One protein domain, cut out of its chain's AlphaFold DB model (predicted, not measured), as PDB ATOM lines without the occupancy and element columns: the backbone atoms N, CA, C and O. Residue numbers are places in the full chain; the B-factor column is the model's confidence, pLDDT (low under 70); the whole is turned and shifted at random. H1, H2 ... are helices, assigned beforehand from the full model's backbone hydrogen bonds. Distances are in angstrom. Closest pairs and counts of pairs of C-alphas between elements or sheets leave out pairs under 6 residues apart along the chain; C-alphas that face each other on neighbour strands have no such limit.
ATOM      1  N   MET A 161     195.522 127.112  85.213       57.09
ATOM      2  CA  MET A 161     194.567 128.166  85.600       57.09
ATOM      3  C   MET A 161     194.284 128.176  87.109       57.09
ATOM      4  O   MET A 161     194.048 129.239  87.691       57.09
ATOM      5  N   LEU A 162     194.310 127.006  87.754       58.69
ATOM      6  CA  LEU A 162     194.095 126.892  89.192       58.69
ATOM      7  C   LEU A 162     195.271 127.473  89.978       58.69
ATOM      8  O   LEU A 162     195.035 128.218  90.929       58.69
ATOM      9  N   GLU A 163     196.509 127.164  89.583       62.75
ATOM     10  CA  GLU A 163     197.705 127.745  90.199       62.75
ATOM     11  C   GLU A 163     197.702 129.267  90.063       62.75
ATOM     12  O   GLU A 163     197.906 129.974  91.052       62.75
ATOM     13  N   GLN A 164     197.361 129.788  88.883       65.31
ATOM     14  CA  GLN A 164     197.291 131.228  88.654       65.31
ATOM     15  C   GLN A 164     196.220 131.904  89.528       65.31
ATOM     16  O   GLN A 164     196.501 132.923  90.162       65.31
ATOM     17  N   ALA A 165     195.022 131.320  89.642       62.19
ATOM     18  CA  ALA A 165     193.960 131.838  90.511       62.19
ATOM     19  C   ALA A 165     194.339 131.796  92.003       62.19
ATOM     20  O   ALA A 165     194.001 132.708  92.762       62.19
ATOM     21  N   LEU A 166     195.070 130.762  92.433       61.62
ATOM     22  CA  LEU A 166     195.577 130.624  93.800       61.62
ATOM     23  C   LEU A 166     196.638 131.673  94.129       61.62
ATOM     24  O   LEU A 166     196.613 132.245  95.222       61.62
ATOM     25  N   VAL A 167     197.551 131.929  93.193       68.38
ATOM     26  CA  VAL A 167     198.588 132.957  93.324       68.38
ATOM     27  C   VAL A 167     197.950 134.341  93.390       68.38
ATOM     28  O   VAL A 167     198.260 135.104  94.303       68.38
ATOM     29  N   LEU A 168     196.993 134.640  92.506       66.69
ATOM     30  CA  LEU A 168     196.228 135.889  92.552       66.69
ATOM     31  C   LEU A 168     195.481 136.044  93.881       66.69
ATOM     32  O   LEU A 168     195.624 137.077  94.524       66.69
ATOM     33  N   GLY A 169     194.778 135.009  94.358       72.31
ATOM     34  CA  GLY A 169     194.089 135.036  95.654       72.31
ATOM     35  C   GLY A 169     195.014 135.321  96.841       72.31
ATOM     36  O   GLY A 169     194.658 136.104  97.723       72.31
ATOM     37  N   HIS A 170     196.217 134.741  96.850       61.66
ATOM     38  CA  HIS A 170     197.221 135.022  97.880       61.66
ATOM     39  C   HIS A 170     197.759 136.449  97.788       61.66
ATOM     40  O   HIS A 170     197.851 137.123  98.812       61.66
ATOM     41  N   ILE A 171     198.073 136.933  96.583       64.19
ATOM     42  CA  ILE A 171     198.555 138.303  96.372       64.19
ATOM     43  C   ILE A 171     197.501 139.314  96.840       64.19
ATOM     44  O   ILE A 171     197.829 140.230  97.594       64.19
ATOM     45  N   SER A 172     196.233 139.117  96.468       64.19
ATOM     46  CA  SER A 172     195.117 139.967  96.898       64.19
ATOM     47  C   SER A 172     194.965 139.988  98.418       64.19
ATOM     48  O   SER A 172     194.774 141.050  99.004       64.19
ATOM     49  N   LEU A 173     195.081 138.829  99.074       64.25
ATOM     50  CA  LEU A 173     194.975 138.723 100.528       64.25
ATOM     51  C   LEU A 173     196.145 139.415 101.239       64.25
ATOM     52  O   LEU A 173     195.930 140.159 102.194       64.25
ATOM     53  N   VAL A 174     197.374 139.216 100.757       64.19
ATOM     54  CA  VAL A 174     198.575 139.870 101.299       64.19
ATOM     55  C   VAL A 174     198.486 141.390 101.138       64.19
ATOM     56  O   VAL A 174     198.780 142.113 102.089       64.19
ATOM     57  N   LEU A 175     198.023 141.880  99.983       59.75
ATOM     58  CA  LEU A 175     197.780 143.308  99.743       59.75
ATOM     59  C   LEU A 175     196.673 143.868 100.648       59.75
ATOM     60  O   LEU A 175     196.832 144.934 101.237       59.75
ATOM     61  N   ALA A 176     195.568 143.141 100.824       58.50
ATOM     62  CA  ALA A 176     194.485 143.561 101.710       58.50
ATOM     63  C   ALA A 176     194.942 143.663 103.178       58.50
ATOM     64  O   ALA A 176     194.528 144.577 103.899       58.50
ATOM     65  N   CYS A 177     195.816 142.752 103.613       54.16
ATOM     66  CA  CYS A 177     196.408 142.763 104.948       54.16
ATOM     67  C   CYS A 177     197.443 143.886 105.126       54.16
ATOM     68  O   CYS A 177     197.464 144.522 106.178       54.16
ATOM     69  N   SER A 178     198.276 144.168 104.118       50.34
ATOM     70  CA  SER A 178     199.308 145.214 104.202       50.34
ATOM     71  C   SER A 178     198.736 146.633 104.151       50.34
ATOM     72  O   SER A 178     199.303 147.549 104.745       50.34
ATOM     73  N   LEU A 179     197.576 146.814 103.517       64.06
ATOM     74  CA  LEU A 179     196.853 148.085 103.468       64.06
ATOM     75  C   LEU A 179     196.022 148.370 104.732       64.06
ATOM     76  O   LEU A 179     195.307 149.368 104.756       64.06
ATOM     77  N   TYR A 180     196.042 147.516 105.763       48.06
ATOM     78  CA  TYR A 180     195.335 147.747 107.031       48.06
ATOM     79  C   TYR A 180     196.292 148.367 108.072       48.06
ATOM     80  O   TYR A 180     197.088 147.642 108.679       48.06
ATOM     81  N   PRO A 181     196.224 149.684 108.351       41.75
ATOM     82  CA  PRO A 181     197.023 150.298 109.402       41.75
ATOM     83  C   PRO A 181     196.404 149.913 110.751       41.75
ATOM     84  O   PRO A 181     195.446 150.522 111.214       41.75
ATOM     85  N   GLY A 182     196.896 148.820 111.337       51.28
ATOM     86  CA  GLY A 182     196.390 148.264 112.598       51.28
ATOM     87  C   GLY A 182     196.468 146.739 112.710       51.28
ATOM     88  O   GLY A 182     196.282 146.209 113.800       51.28
ATOM     89  N   ALA A 183     196.789 146.022 111.627       44.97
ATOM     90  CA  ALA A 183     196.901 144.558 111.617       44.97
ATOM     91  C   ALA A 183     198.303 144.050 112.023       44.97
ATOM     92  O   ALA A 183     198.778 143.037 111.516       44.97
ATOM     93  N   SER A 184     198.986 144.731 112.947       47.69
ATOM     94  CA  SER A 184     200.344 144.366 113.381       47.69
ATOM     95  C   SER A 184     200.423 143.086 114.228       47.69
ATOM     96  O   SER A 184     201.519 142.686 114.609       47.69
ATOM     97  N   SER A 185     199.300 142.416 114.517       50.31
ATOM     98  CA  SER A 185     199.279 141.206 115.352       50.31
ATOM     99  C   SER A 185     198.943 139.908 114.617       50.31
ATOM    100  O   SER A 185     199.006 138.849 115.238       50.31
ATOM    101  N   MET A 186     198.581 139.948 113.332       47.66
ATOM    102  CA  MET A 186     198.325 138.728 112.563       47.66
ATOM    103  C   MET A 186     199.590 138.395 111.779       47.66
ATOM    104  O   MET A 186     199.861 138.976 110.730       47.66
ATOM    105  N   SER A 187     200.431 137.522 112.340       55.19
ATOM    106  CA  SER A 187     201.685 137.147 111.692       55.19
ATOM    107  C   SER A 187     201.387 136.524 110.326       55.19
ATOM    108  O   SER A 187     200.474 135.712 110.186       55.19
ATOM    109  N   GLN A 188     202.170 136.889 109.314       51.28
ATOM    110  CA  GLN A 188     202.090 136.373 107.941       51.28
ATOM    111  C   GLN A 188     201.989 134.831 107.885       51.28
ATOM    112  O   GLN A 188     201.256 134.273 107.073       51.28
ATOM    113  N   THR A 189     202.610 134.155 108.855       54.16
ATOM    114  CA  THR A 189     202.546 132.706 109.094       54.16
ATOM    115  C   THR A 189     201.172 132.164 109.508       54.16
ATOM    116  O   THR A 189     200.871 131.015 109.201       54.16
ATOM    117  N   GLN A 190     200.321 132.934 110.194       54.09
ATOM    118  CA  GLN A 190     198.950 132.512 110.522       54.09
ATOM    119  C   GLN A 190     198.019 132.611 109.315       54.09
ATOM    120  O   GLN A 190     197.182 131.731 109.135       54.09
ATOM    121  N   VAL A 191     198.192 133.638 108.477       55.72
ATOM    122  CA  VAL A 191     197.439 133.766 107.223       55.72
ATOM    123  C   VAL A 191     197.774 132.585 106.312       55.72
ATOM    124  O   VAL A 191     196.863 131.870 105.911       55.72
ATOM    125  N   GLU A 192     199.063 132.297 106.094       50.47
ATOM    126  CA  GLU A 192     199.516 131.141 105.304       50.47
ATOM    127  C   GLU A 192     199.048 129.795 105.876       50.47
ATOM    128  O   GLU A 192     198.613 128.925 105.120       50.47
ATOM    129  N   ALA A 193     199.090 129.611 107.202       50.94
ATOM    130  CA  ALA A 193     198.656 128.371 107.849       50.94
ATOM    131  C   ALA A 193     197.138 128.137 107.759       50.94
ATOM    132  O   ALA A 193     196.697 126.988 107.772       50.94
ATOM    133  N   GLN A 194     196.333 129.199 107.671       47.66
ATOM    134  CA  GLN A 194     194.875 129.096 107.616       47.66
ATOM    135  C   GLN A 194     194.377 128.853 106.181       47.66
ATOM    136  O   GLN A 194     193.535 127.978 105.981       47.66
ATOM    137  N   THR A 195     194.976 129.491 105.164       51.22
ATOM    138  CA  THR A 195     194.680 129.181 103.749       51.22
ATOM    139  C   THR A 195     195.184 127.803 103.320       51.22
ATOM    140  O   THR A 195     194.497 127.113 102.565       51.22
ATOM    141  N   THR A 196     196.349 127.348 103.800       49.06
ATOM    142  CA  THR A 196     196.870 126.014 103.434       49.06
ATOM    143  C   THR A 196     196.039 124.873 104.021       49.06
ATOM    144  O   THR A 196     195.815 123.876 103.336       49.06
ATOM    145  N   ARG A 197     195.507 125.007 105.242       46.06
ATOM    146  CA  ARG A 197     194.745 123.923 105.892       46.06
ATOM    147  C   ARG A 197     193.370 123.675 105.267       46.06
ATOM    148  O   ARG A 197     192.959 122.522 105.159       46.06
ATOM    149  N   GLU A 198     192.682 124.724 104.824       46.41
ATOM    150  CA  GLU A 198     191.372 124.602 104.161       46.41
ATOM    151  C   GLU A 198     191.503 124.216 102.676       46.41
ATOM    152  O   GLU A 198     190.662 123.491 102.140       46.41
ATOM    153  N   SER A 199     192.615 124.589 102.029       47.41
ATOM    154  CA  SER A 199     192.926 124.241 100.636       47.41
ATOM    155  C   SER A 199     192.948 122.723 100.386       47.41
ATOM    156  O   SER A 199     192.403 122.250  99.389       47.41
ATOM    157  N   HIS A 200     193.487 121.911 101.301       46.06
ATOM    158  CA  HIS A 200     193.680 120.476 101.045       46.06
ATOM    159  C   HIS A 200     192.397 119.627 100.983       46.06
ATOM    160  O   HIS A 200     192.447 118.510 100.474       46.06
ATOM    161  N   THR A 201     191.253 120.129 101.454       49.81
ATOM    162  CA  THR A 201     189.990 119.358 101.486       49.81
ATOM    163  C   THR A 201     188.967 119.812 100.449       49.81
ATOM    164  O   THR A 201     188.057 119.064 100.092       49.81
ATOM    165  N   LEU A 202     189.135 121.022  99.922       58.28
ATOM    166  CA  LEU A 202     188.237 121.621  98.952       58.28
ATOM    167  C   LEU A 202     188.717 121.305  97.532       58.28
ATOM    168  O   LEU A 202     189.882 121.527  97.187       58.28
ATOM    169  N   GLY A 203     187.808 120.791  96.695       81.94
ATOM    170  CA  GLY A 203     188.077 120.604  95.267       81.94
ATOM    171  C   GLY A 203     188.491 121.923  94.605       81.94
ATOM    172  O   GLY A 203     188.102 122.991  95.071       81.94
ATOM    173  N   ALA A 204     189.256 121.855  93.512       78.25
ATOM    174  CA  ALA A 204     189.813 123.007  92.787       78.25
ATOM    175  C   ALA A 204     188.828 124.187  92.644       78.25
ATOM    176  O   ALA A 204     189.095 125.306  93.074       78.25
ATOM    177  N   GLN A 205     187.620 123.905  92.160       77.12
ATOM    178  CA  GLN A 205     186.569 124.905  91.976       77.12
ATOM    179  C   GLN A 205     186.127 125.580  93.293       77.12
ATOM    180  O   GLN A 205     185.702 126.725  93.281       77.12
ATOM    181  N   ALA A 206     186.193 124.901  94.442       81.75
ATOM    182  CA  ALA A 206     185.760 125.463  95.726       81.75
ATOM    183  C   ALA A 206     186.789 126.460  96.250       81.75
ATOM    184  O   ALA A 206     186.418 127.467  96.845       81.75
ATOM    185  N   ARG A 207     188.068 126.222  95.945       84.44
ATOM    186  CA  ARG A 207     189.137 127.186  96.203       84.44
ATOM    187  C   ARG A 207     188.965 128.439  95.352       84.44
ATOM    188  O   ARG A 207     189.112 129.531  95.880       84.44
ATOM    189  N   VAL A 208     188.593 128.292  94.076       83.81
ATOM    190  CA  VAL A 208     188.304 129.440  93.196       83.81
ATOM    191  C   VAL A 208     187.128 130.259  93.733       83.81
ATOM    192  O   VAL A 208     187.250 131.471  93.873       83.81
ATOM    193  N   VAL A 209     186.024 129.609  94.112       83.31
ATOM    194  CA  VAL A 209     184.863 130.291  94.716       83.31
ATOM    195  C   VAL A 209     185.261 131.035  95.996       83.31
ATOM    196  O   VAL A 209     184.909 132.204  96.162       83.31
ATOM    197  N   ALA A 210     186.046 130.405  96.876       83.44
ATOM    198  CA  ALA A 210     186.537 131.044  98.095       83.44
ATOM    199  C   ALA A 210     187.461 132.241  97.797       83.44
ATOM    200  O   ALA A 210     187.317 133.296  98.411       83.44
ATOM    201  N   ALA A 211     188.368 132.113  96.826       85.12
ATOM    202  CA  ALA A 211     189.270 133.186  96.419       85.12
ATOM    203  C   ALA A 211     188.506 134.395  95.857       85.12
ATOM    204  O   ALA A 211     188.738 135.515  96.307       85.12
ATOM    205  N   LEU A 212     187.549 134.169  94.950       84.56
ATOM    206  CA  LEU A 212     186.693 135.224  94.394       84.56
ATOM    207  C   LEU A 212     185.886 135.933  95.490       84.56
ATOM    208  O   LEU A 212     185.821 137.159  95.519       84.56
ATOM    209  N   THR A 213     185.333 135.169  96.436       84.31
ATOM    210  CA  THR A 213     184.582 135.712  97.582       84.31
ATOM    211  C   THR A 213     185.468 136.596  98.464       84.31
ATOM    212  O   THR A 213     185.056 137.678  98.885       84.31
ATOM    213  N   ASN A 214     186.703 136.159  98.722       86.38
ATOM    214  CA  ASN A 214     187.666 136.911  99.524       86.38
ATOM    215  C   ASN A 214     188.137 138.187  98.816       86.38
ATOM    216  O   ASN A 214     188.245 139.228  99.464       86.38
ATOM    217  N   MET A 215     188.371 138.136  97.500       89.62
ATOM    218  CA  MET A 215     188.687 139.325  96.703       89.62
ATOM    219  C   MET A 215     187.525 140.323  96.700       89.62
ATOM    220  O   MET A 215     187.744 141.504  96.958       89.62
ATOM    221  N   GLY A 216     186.288 139.852  96.505       88.06
ATOM    222  CA  GLY A 216     185.092 140.691  96.605       88.06
ATOM    223  C   GLY A 216     185.001 141.400  97.960       88.06
ATOM    224  O   GLY A 216     184.812 142.613  98.012       88.06
ATOM    225  N   MET A 217     185.251 140.685  99.065       87.62
ATOM    226  CA  MET A 217     185.278 141.297 100.402       87.62
ATOM    227  C   MET A 217     186.392 142.337 100.560       87.62
ATOM    228  O   MET A 217     186.191 143.351 101.230       87.62
ATOM    229  N   ALA A 218     187.573 142.090  99.991       87.50
ATOM    230  CA  ALA A 218     188.682 143.037 100.047       87.50
ATOM    231  C   ALA A 218     188.334 144.349  99.325       87.50
ATOM    232  O   ALA A 218     188.584 145.423  99.872       87.50
ATOM    233  N   LEU A 219     187.687 144.262  98.160       89.81
ATOM    234  CA  LEU A 219     187.231 145.424  97.398       89.81
ATOM    235  C   LEU A 219     186.122 146.204  98.115       89.81
ATOM    236  O   LEU A 219     186.186 147.431  98.160       89.81
ATOM    237  N   VAL A 220     185.165 145.529  98.765       88.56
ATOM    238  CA  VAL A 220     184.152 146.202  99.606       88.56
ATOM    239  C   VAL A 220     184.821 146.999 100.729       88.56
ATOM    240  O   VAL A 220     184.522 148.172 100.929       88.56
ATOM    241  N   ARG A 221     185.809 146.412 101.414       90.75
ATOM    242  CA  ARG A 221     186.565 147.126 102.459       90.75
ATOM    243  C   ARG A 221     187.390 148.287 101.910       90.75
ATOM    244  O   ARG A 221     187.658 149.241 102.637       90.75
ATOM    245  N   GLN A 222     187.857 148.197 100.667       89.00
ATOM    246  CA  GLN A 222     188.567 149.288 100.004       89.00
ATOM    247  C   GLN A 222     187.604 150.419  99.624       89.00
ATOM    248  O   GLN A 222     187.955 151.588  99.799       89.00
ATOM    249  N   PHE A 223     186.386 150.091  99.186       92.38
ATOM    250  CA  PHE A 223     185.317 151.064  98.968       92.38
ATOM    251  C   PHE A 223     185.024 151.855 100.246       92.38
ATOM    252  O   PHE A 223     185.080 153.077 100.198       92.38
ATOM    253  N   ASP A 224     184.873 151.199 101.401       91.56
ATOM    254  CA  ASP A 224     184.617 151.882 102.683       91.56
ATOM    255  C   ASP A 224     185.687 152.928 103.059       91.56
ATOM    256  O   ASP A 224     185.436 153.830 103.853       91.56
ATOM    257  N   ARG A 225     186.907 152.804 102.519       94.31
ATOM    258  CA  ARG A 225     188.029 153.720 102.797       94.31
ATOM    259  C   ARG A 225     188.207 154.811 101.754       94.31
ATOM    260  O   ARG A 225     188.739 155.869 102.069       94.31
ATOM    261  N   THR A 226     187.889 154.499 100.504       96.19
ATOM    262  CA  THR A 226     188.189 155.348  99.340       96.19
ATOM    263  C   THR A 226     186.954 156.015  98.757       96.19
ATOM    264  O   THR A 226     187.094 156.951  97.980       96.19
ATOM    265  N   GLU A 227     185.769 155.501  99.090       96.19
ATOM    266  CA  GLU A 227     184.469 155.842  98.508       96.19
ATOM    267  C   GLU A 227     184.416 155.716  96.968       96.19
ATOM    268  O   GLU A 227     183.474 156.177  96.321       96.19
ATOM    269  N   ASP A 228     185.399 155.049  96.347       96.38
ATOM    270  CA  ASP A 228     185.451 154.858  94.896       96.38
ATOM    271  C   ASP A 228     184.498 153.738  94.464       96.38
ATOM    272  O   ASP A 228     184.779 152.549  94.655       96.38
ATOM    273  N   ARG A 229     183.376 154.125  93.842       96.38
ATOM    274  CA  ARG A 229     182.315 153.213  93.378       96.38
ATOM    275  C   ARG A 229     182.816 152.086  92.475       96.38
ATOM    276  O   ARG A 229     182.203 151.022  92.486       96.38
ATOM    277  N   ARG A 230     183.933 152.264  91.761       94.88
ATOM    278  CA  ARG A 230     184.509 151.212  90.904       94.88
ATOM    279  C   ARG A 230     184.873 149.955  91.695       94.88
ATOM    280  O   ARG A 230     184.663 148.852  91.206       94.88
ATOM    281  N   ASN A 231     185.322 150.111  92.944       89.88
ATOM    282  CA  ASN A 231     185.615 148.977  93.826       89.88
ATOM    283  C   ASN A 231     184.348 148.166  94.145       89.88
ATOM    284  O   ASN A 231     184.400 146.942  94.238       89.88
ATOM    285  N   LEU A 232     183.201 148.836  94.301       92.31
ATOM    286  CA  LEU A 232     181.923 148.180  94.587       92.31
ATOM    287  C   LEU A 232     181.382 147.438  93.353       92.31
ATOM    288  O   LEU A 232     180.887 146.319  93.475       92.31
ATOM    289  N   GLU A 233     181.508 148.043  92.170       92.81
ATOM    290  CA  GLU A 233     181.132 147.423  90.893       92.81
ATOM    291  C   GLU A 233     181.964 146.163  90.616       92.81
ATOM    292  O   GLU A 233     181.414 145.102  90.310       92.81
ATOM    293  N   GLU A 234     183.282 146.245  90.808       92.81
ATOM    294  CA  GLU A 234     184.188 145.110  90.622       92.81
ATOM    295  C   GLU A 234     183.942 144.006  91.665       92.81
ATOM    296  O   GLU A 234     183.872 142.826  91.311       92.81
ATOM    297  N   ALA A 235     183.691 144.367  92.930       90.06
ATOM    298  CA  ALA A 235     183.290 143.406  93.958       90.06
ATOM    299  C   ALA A 235     182.001 142.658  93.579       90.06
ATOM    300  O   ALA A 235     181.925 141.436  93.731       90.06
ATOM    301  N   GLY A 236     181.002 143.374  93.048       86.12
ATOM    302  CA  GLY A 236     179.761 142.788  92.545       86.12
ATOM    303  C   GLY A 236     180.006 141.770  91.427       86.12
ATOM    304  O   GLY A 236     179.457 140.667  91.468       86.12
ATOM    305  N   GLY A 237     180.893 142.096  90.482       91.31
ATOM    306  CA  GLY A 237     181.309 141.184  89.413       91.31
ATOM    307  C   GLY A 237     181.952 139.895  89.936       91.31
ATOM    308  O   GLY A 237     181.600 138.797  89.496       91.31
ATOM    309  N   LEU A 238     182.840 140.001  90.930       89.75
ATOM    310  CA  LEU A 238     183.488 138.838  91.546       89.75
ATOM    311  C   LEU A 238     182.494 137.947  92.303       89.75
ATOM    312  O   LEU A 238     182.561 136.720  92.185       89.75
ATOM    313  N   TYR A 239     181.539 138.533  93.032       85.12
ATOM    314  CA  TYR A 239     180.492 137.760  93.704       85.12
ATOM    315  C   TYR A 239     179.562 137.055  92.717       85.12
ATOM    316  O   TYR A 239     179.266 135.873  92.903       85.12
ATOM    317  N   ALA A 240     179.148 137.726  91.640       82.25
ATOM    318  CA  ALA A 240     178.333 137.107  90.596       82.25
ATOM    319  C   ALA A 240     179.051 135.904  89.955       82.25
ATOM    320  O   ALA A 240     178.445 134.850  89.728       82.25
ATOM    321  N   MET A 241     180.362 136.021  89.731       87.38
ATOM    322  CA  MET A 241     181.185 134.931  89.210       87.38
ATOM    323  C   MET A 241     181.296 133.764  90.202       87.38
ATOM    324  O   MET A 241     181.134 132.606  89.809       87.38
ATOM    325  N   ALA A 242     181.503 134.052  91.491       86.81
ATOM    326  CA  ALA A 242     181.546 133.038  92.543       86.81
ATOM    327  C   ALA A 242     180.228 132.244  92.630       86.81
ATOM    328  O   ALA A 242     180.254 131.013  92.659       86.81
ATOM    329  N   VAL A 243     179.082 132.934  92.587       82.38
ATOM    330  CA  VAL A 243     177.744 132.314  92.590       82.38
ATOM    331  C   VAL A 243     177.529 131.455  91.344       82.38
ATOM    332  O   VAL A 243     177.076 130.317  91.450       82.38
ATOM    333  N   THR A 244     177.900 131.957  90.164       86.25
ATOM    334  CA  THR A 244     177.754 131.212  88.902       86.25
ATOM    335  C   THR A 244     178.537 129.897  88.931       86.25
ATOM    336  O   THR A 244     178.029 128.852  88.515       86.25
ATOM    337  N   LEU A 245     179.760 129.919  89.471       86.25
ATOM    338  CA  LEU A 245     180.575 128.715  89.626       86.25
ATOM    339  C   LEU A 245     179.960 127.721  90.615       86.25
ATOM    340  O   LEU A 245     180.004 126.515  90.358       86.25
ATOM    341  N   ASP A 246     179.386 128.196  91.717       87.38
ATOM    342  CA  ASP A 246     178.772 127.322  92.719       87.38
ATOM    343  C   ASP A 246     177.482 126.667  92.190       87.38
ATOM    344  O   ASP A 246     177.317 125.449  92.285       87.38
ATOM    345  N   ILE A 247     176.639 127.427  91.479       82.56
ATOM    346  CA  ILE A 247     175.456 126.896  90.777       82.56
ATOM    347  C   ILE A 247     175.867 125.838  89.747       82.56
ATOM    348  O   ILE A 247     175.283 124.754  89.699       82.56
ATOM    349  N   GLY A 248     176.904 126.103  88.947       84.25
ATOM    350  CA  GLY A 248     177.401 125.146  87.956       84.25
ATOM    351  C   GLY A 248     177.860 123.821  88.577       84.25
ATOM    352  O   GLY A 248     177.653 122.749  87.996       84.25
ATOM    353  N   ARG A 249     178.440 123.859  89.786       86.81
ATOM    354  CA  ARG A 249     178.764 122.639  90.539       86.81
ATOM    355  C   ARG A 249     177.506 121.887  90.940       86.81
ATOM    356  O   ARG A 249     177.457 120.668  90.763       86.81
ATOM    357  N   GLU A 250     176.531 122.591  91.495       82.88
ATOM    358  CA  GLU A 250     175.327 121.964  92.024       82.88
ATOM    359  C   GLU A 250     174.502 121.315  90.909       82.88
ATOM    360  O   GLU A 250     174.108 120.155  91.023       82.88
ATOM    361  N   LEU A 251     174.382 121.976  89.754       84.38
ATOM    362  CA  LEU A 251     173.767 121.388  88.561       84.38
ATOM    363  C   LEU A 251     174.501 120.120  88.097       84.38
ATOM    364  O   LEU A 251     173.874 119.120  87.741       84.38
ATOM    365  N   LYS A 252     175.840 120.108  88.150       87.81
ATOM    366  CA  LYS A 252     176.639 118.917  87.818       87.81
ATOM    367  C   LYS A 252     176.441 117.785  88.830       87.81
ATOM    368  O   LYS A 252     176.509 116.616  88.438       87.81
ATOM    369  N   ARG A 253     176.214 118.105  90.108       88.75
ATOM    370  CA  ARG A 253     175.884 117.130  91.160       88.75
ATOM    371  C   ARG A 253     174.514 116.510  90.897       88.75
ATOM    372  O   ARG A 253     174.429 115.288  90.790       88.75
ATOM    373  N   ILE A 254     173.497 117.341  90.666       85.62
ATOM    374  CA  ILE A 254     172.129 116.909  90.345       85.62
ATOM    375  C   ILE A 254     172.127 116.007  89.101       85.62
ATOM    376  O   ILE A 254     171.635 114.883  89.147       85.62
ATOM    377  N   GLY A 255     172.794 116.419  88.016       87.38
ATOM    378  CA  GLY A 255     172.872 115.619  86.787       87.38
ATOM    379  C   GLY A 255     173.671 114.309  86.912       87.38
ATOM    380  O   GLY A 255     173.574 113.431  86.047       87.38
ATOM    381  N   LYS A 256     174.497 114.141  87.955       88.94
ATOM    382  CA  LYS A 256     175.115 112.844  88.291       88.94
ATOM    383  C   LYS A 256     174.156 111.969  89.089       88.94
ATOM    384  O   LYS A 256     174.047 110.780  88.794       88.94
ATOM    385  N   GLU A 257     173.469 112.542  90.071       87.62
ATOM    386  CA  GLU A 257     172.499 111.831  90.908       87.62
ATOM    387  C   GLU A 257     171.331 111.295  90.085       87.62
ATOM    388  O   GLU A 257     170.955 110.136  90.250       87.62
ATOM    389  N   GLU A 258     170.844 112.066  89.115       90.00
ATOM    390  CA  GLU A 258     169.802 111.626  88.188       90.00
ATOM    391  C   GLU A 258     170.250 110.417  87.346       90.00
ATOM    392  O   GLU A 258     169.523 109.428  87.225       90.00
ATOM    393  N   ARG A 259     171.487 110.430  86.828       89.25
ATOM    394  CA  ARG A 259     172.056 109.292  86.079       89.25
ATOM    395  C   ARG A 259     172.193 108.039  86.942       89.25
ATOM    396  O   ARG A 259     171.882 106.941  86.481       89.25
ATOM    397  N   VAL A 260     172.634 108.190  88.192       90.06
ATOM    398  CA  VAL A 260     172.730 107.071  89.142       90.06
ATOM    399  C   VAL A 260     171.339 106.544  89.497       90.06
ATOM    400  O   VAL A 260     171.127 105.329  89.479       90.06
ATOM    401  N   GLY A 261     170.381 107.434  89.758       89.81
ATOM    402  CA  GLY A 261     168.992 107.088  90.051       89.81
ATOM    403  C   GLY A 261     168.327 106.323  88.905       89.81
ATOM    404  O   GLY A 261     167.750 105.256  89.129       89.81
ATOM    405  N   ASN A 262     168.484 106.795  87.665       87.38
ATOM    406  CA  ASN A 262     167.965 106.124  86.471       87.38
ATOM    407  C   ASN A 262     168.610 104.748  86.263       87.38
ATOM    408  O   ASN A 262     167.894 103.763  86.072       87.38
ATOM    409  N   GLY A 263     169.933 104.635  86.425       90.19
ATOM    410  CA  GLY A 263     170.628 103.349  86.343       90.19
ATOM    411  C   GLY A 263     170.177 102.347  87.415       90.19
ATOM    412  O   GLY A 263     170.029 101.154  87.142       90.19
ATOM    413  N   GLN A 264     169.898 102.804  88.640       86.00
ATOM    414  CA  GLN A 264     169.328 101.948  89.687       86.00
ATOM    415  C   GLN A 264     167.889 101.524  89.367       86.00
ATOM    416  O   GLN A 264     167.514 100.376  89.619       86.00
ATOM    417  N   ARG A 265     167.084 102.424  88.791       85.25
ATOM    418  CA  ARG A 265     165.704 102.134  88.384       85.25
ATOM    419  C   ARG A 265     165.657 101.099  87.261       85.25
ATOM    420  O   ARG A 265     164.842 100.183  87.329       85.25
ATOM    421  N   GLU A 266     166.551 101.190  86.280       86.19
ATOM    422  CA  GLU A 266     166.688 100.192  85.213       86.19
ATOM    423  C   GLU A 266     167.129  98.830  85.748       86.19
ATOM    424  O   GLU A 266     166.490  97.823  85.444       86.19
ATOM    425  N   ARG A 267     168.133  98.781  86.635       81.69
ATOM    426  CA  ARG A 267     168.557  97.519  87.271       81.69
ATOM    427  C   ARG A 267     167.430  96.847  88.057       81.69
ATOM    428  O   ARG A 267     167.317  95.625  88.019       81.69
ATOM    429  N   ARG A 268     166.580  97.625  88.741       83.31
ATOM    430  CA  ARG A 268     165.392  97.103  89.442       83.31
ATOM    431  C   ARG A 268     164.316  96.586  88.489       83.31
ATOM    432  O   ARG A 268     163.628  95.634  88.838       83.31
ATOM    433  N   LYS A 269     164.157  97.196  87.309       82.31
ATOM    434  CA  LYS A 269     163.257  96.662  86.279       82.31
ATOM    435  C   LYS A 269     163.761  95.302  85.815       82.31
ATOM    436  O   LYS A 269     163.003  94.347  85.896       82.31
ATOM    437  N   VAL A 270     165.034  95.197  85.428       76.81
ATOM    438  CA  VAL A 270     165.630  93.941  84.937       76.81
ATOM    439  C   VAL A 270     165.531  92.821  85.980       76.81
ATOM    440  O   VAL A 270     165.068  91.739  85.651       76.81
ATOM    441  N   SER A 271     165.840  93.089  87.254       73.75
ATOM    442  CA  SER A 271     165.719  92.067  88.308       73.75
ATOM    443  C   SER A 271     164.277  91.731  88.715       73.75
ATOM    444  O   SER A 271     164.037  90.708  89.357       73.75
ATOM    445  N   GLY A 272     163.306  92.581  88.368       73.06
ATOM    446  CA  GLY A 272     161.883  92.325  88.584       73.06
ATOM    447  C   GLY A 272     161.280  91.344  87.575       73.06
ATOM    448  O   GLY A 272     160.392  90.576  87.952       73.06
ATOM    449  N   TRP A 273     161.781  91.327  86.334       62.25
ATOM    450  CA  TRP A 273     161.313  90.417  85.278       62.25
ATOM    451  C   TRP A 273     161.608  88.949  85.613       62.25
ATOM    452  O   TRP A 273     160.689  88.130  85.578       62.25
TER     453      TRP A 273
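AT A GLANCE: This is residues 161 to 273 of the 321 residues of an uncharacterized protein of Sordaria macrospora (strain ATCC MYA-333 / DSM 997 / K(L3346) / K-hell) (UniProt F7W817). What shape is this? H3 and the longer H4 make a helical hairpin with H1 packed on H3 and H2 loosely near H1, while residues 250 to 273 of H4 stick out as an arm. What builds it? The 113 printed residues, all helix in class, hold four named helices, H1 to H4; the whole is extended, radius of gyration of the C-alphas 20.4 A, spanning 74 by 33 by 22 A.

IN THESE COORDINATES: Where does H1 lie? H1, residues 161 to 178, starts at C-alpha 161 (194.567, 128.166, 85.600). What follows? H2 is residues 188 to 199, H3 204 to 226 and H4 229 to 273, 66.7 A from first to last C-alpha.

HOW THE PARTS SIT: What touches H3? H1 does, C-alphas of Gly 169 and Ala 211 closest at 5.2 A. H4 does with residues 229 to 246 alone, opposite ways at a shallow tilt of 23 degrees, C-alphas of Gly 216 and Ala 235 closest at 4.2 A. Are O i to N i+4 pairs within hydrogen-bond range? Every one is in H1, 7 of 8 in H2, 18 of 19 in H3, 40 of 41 in H4.

THE WHOLE: Any cut? The printed part has none. Where is pLDDT under 70? Residues 161 to 168, 170 to 202 and 273.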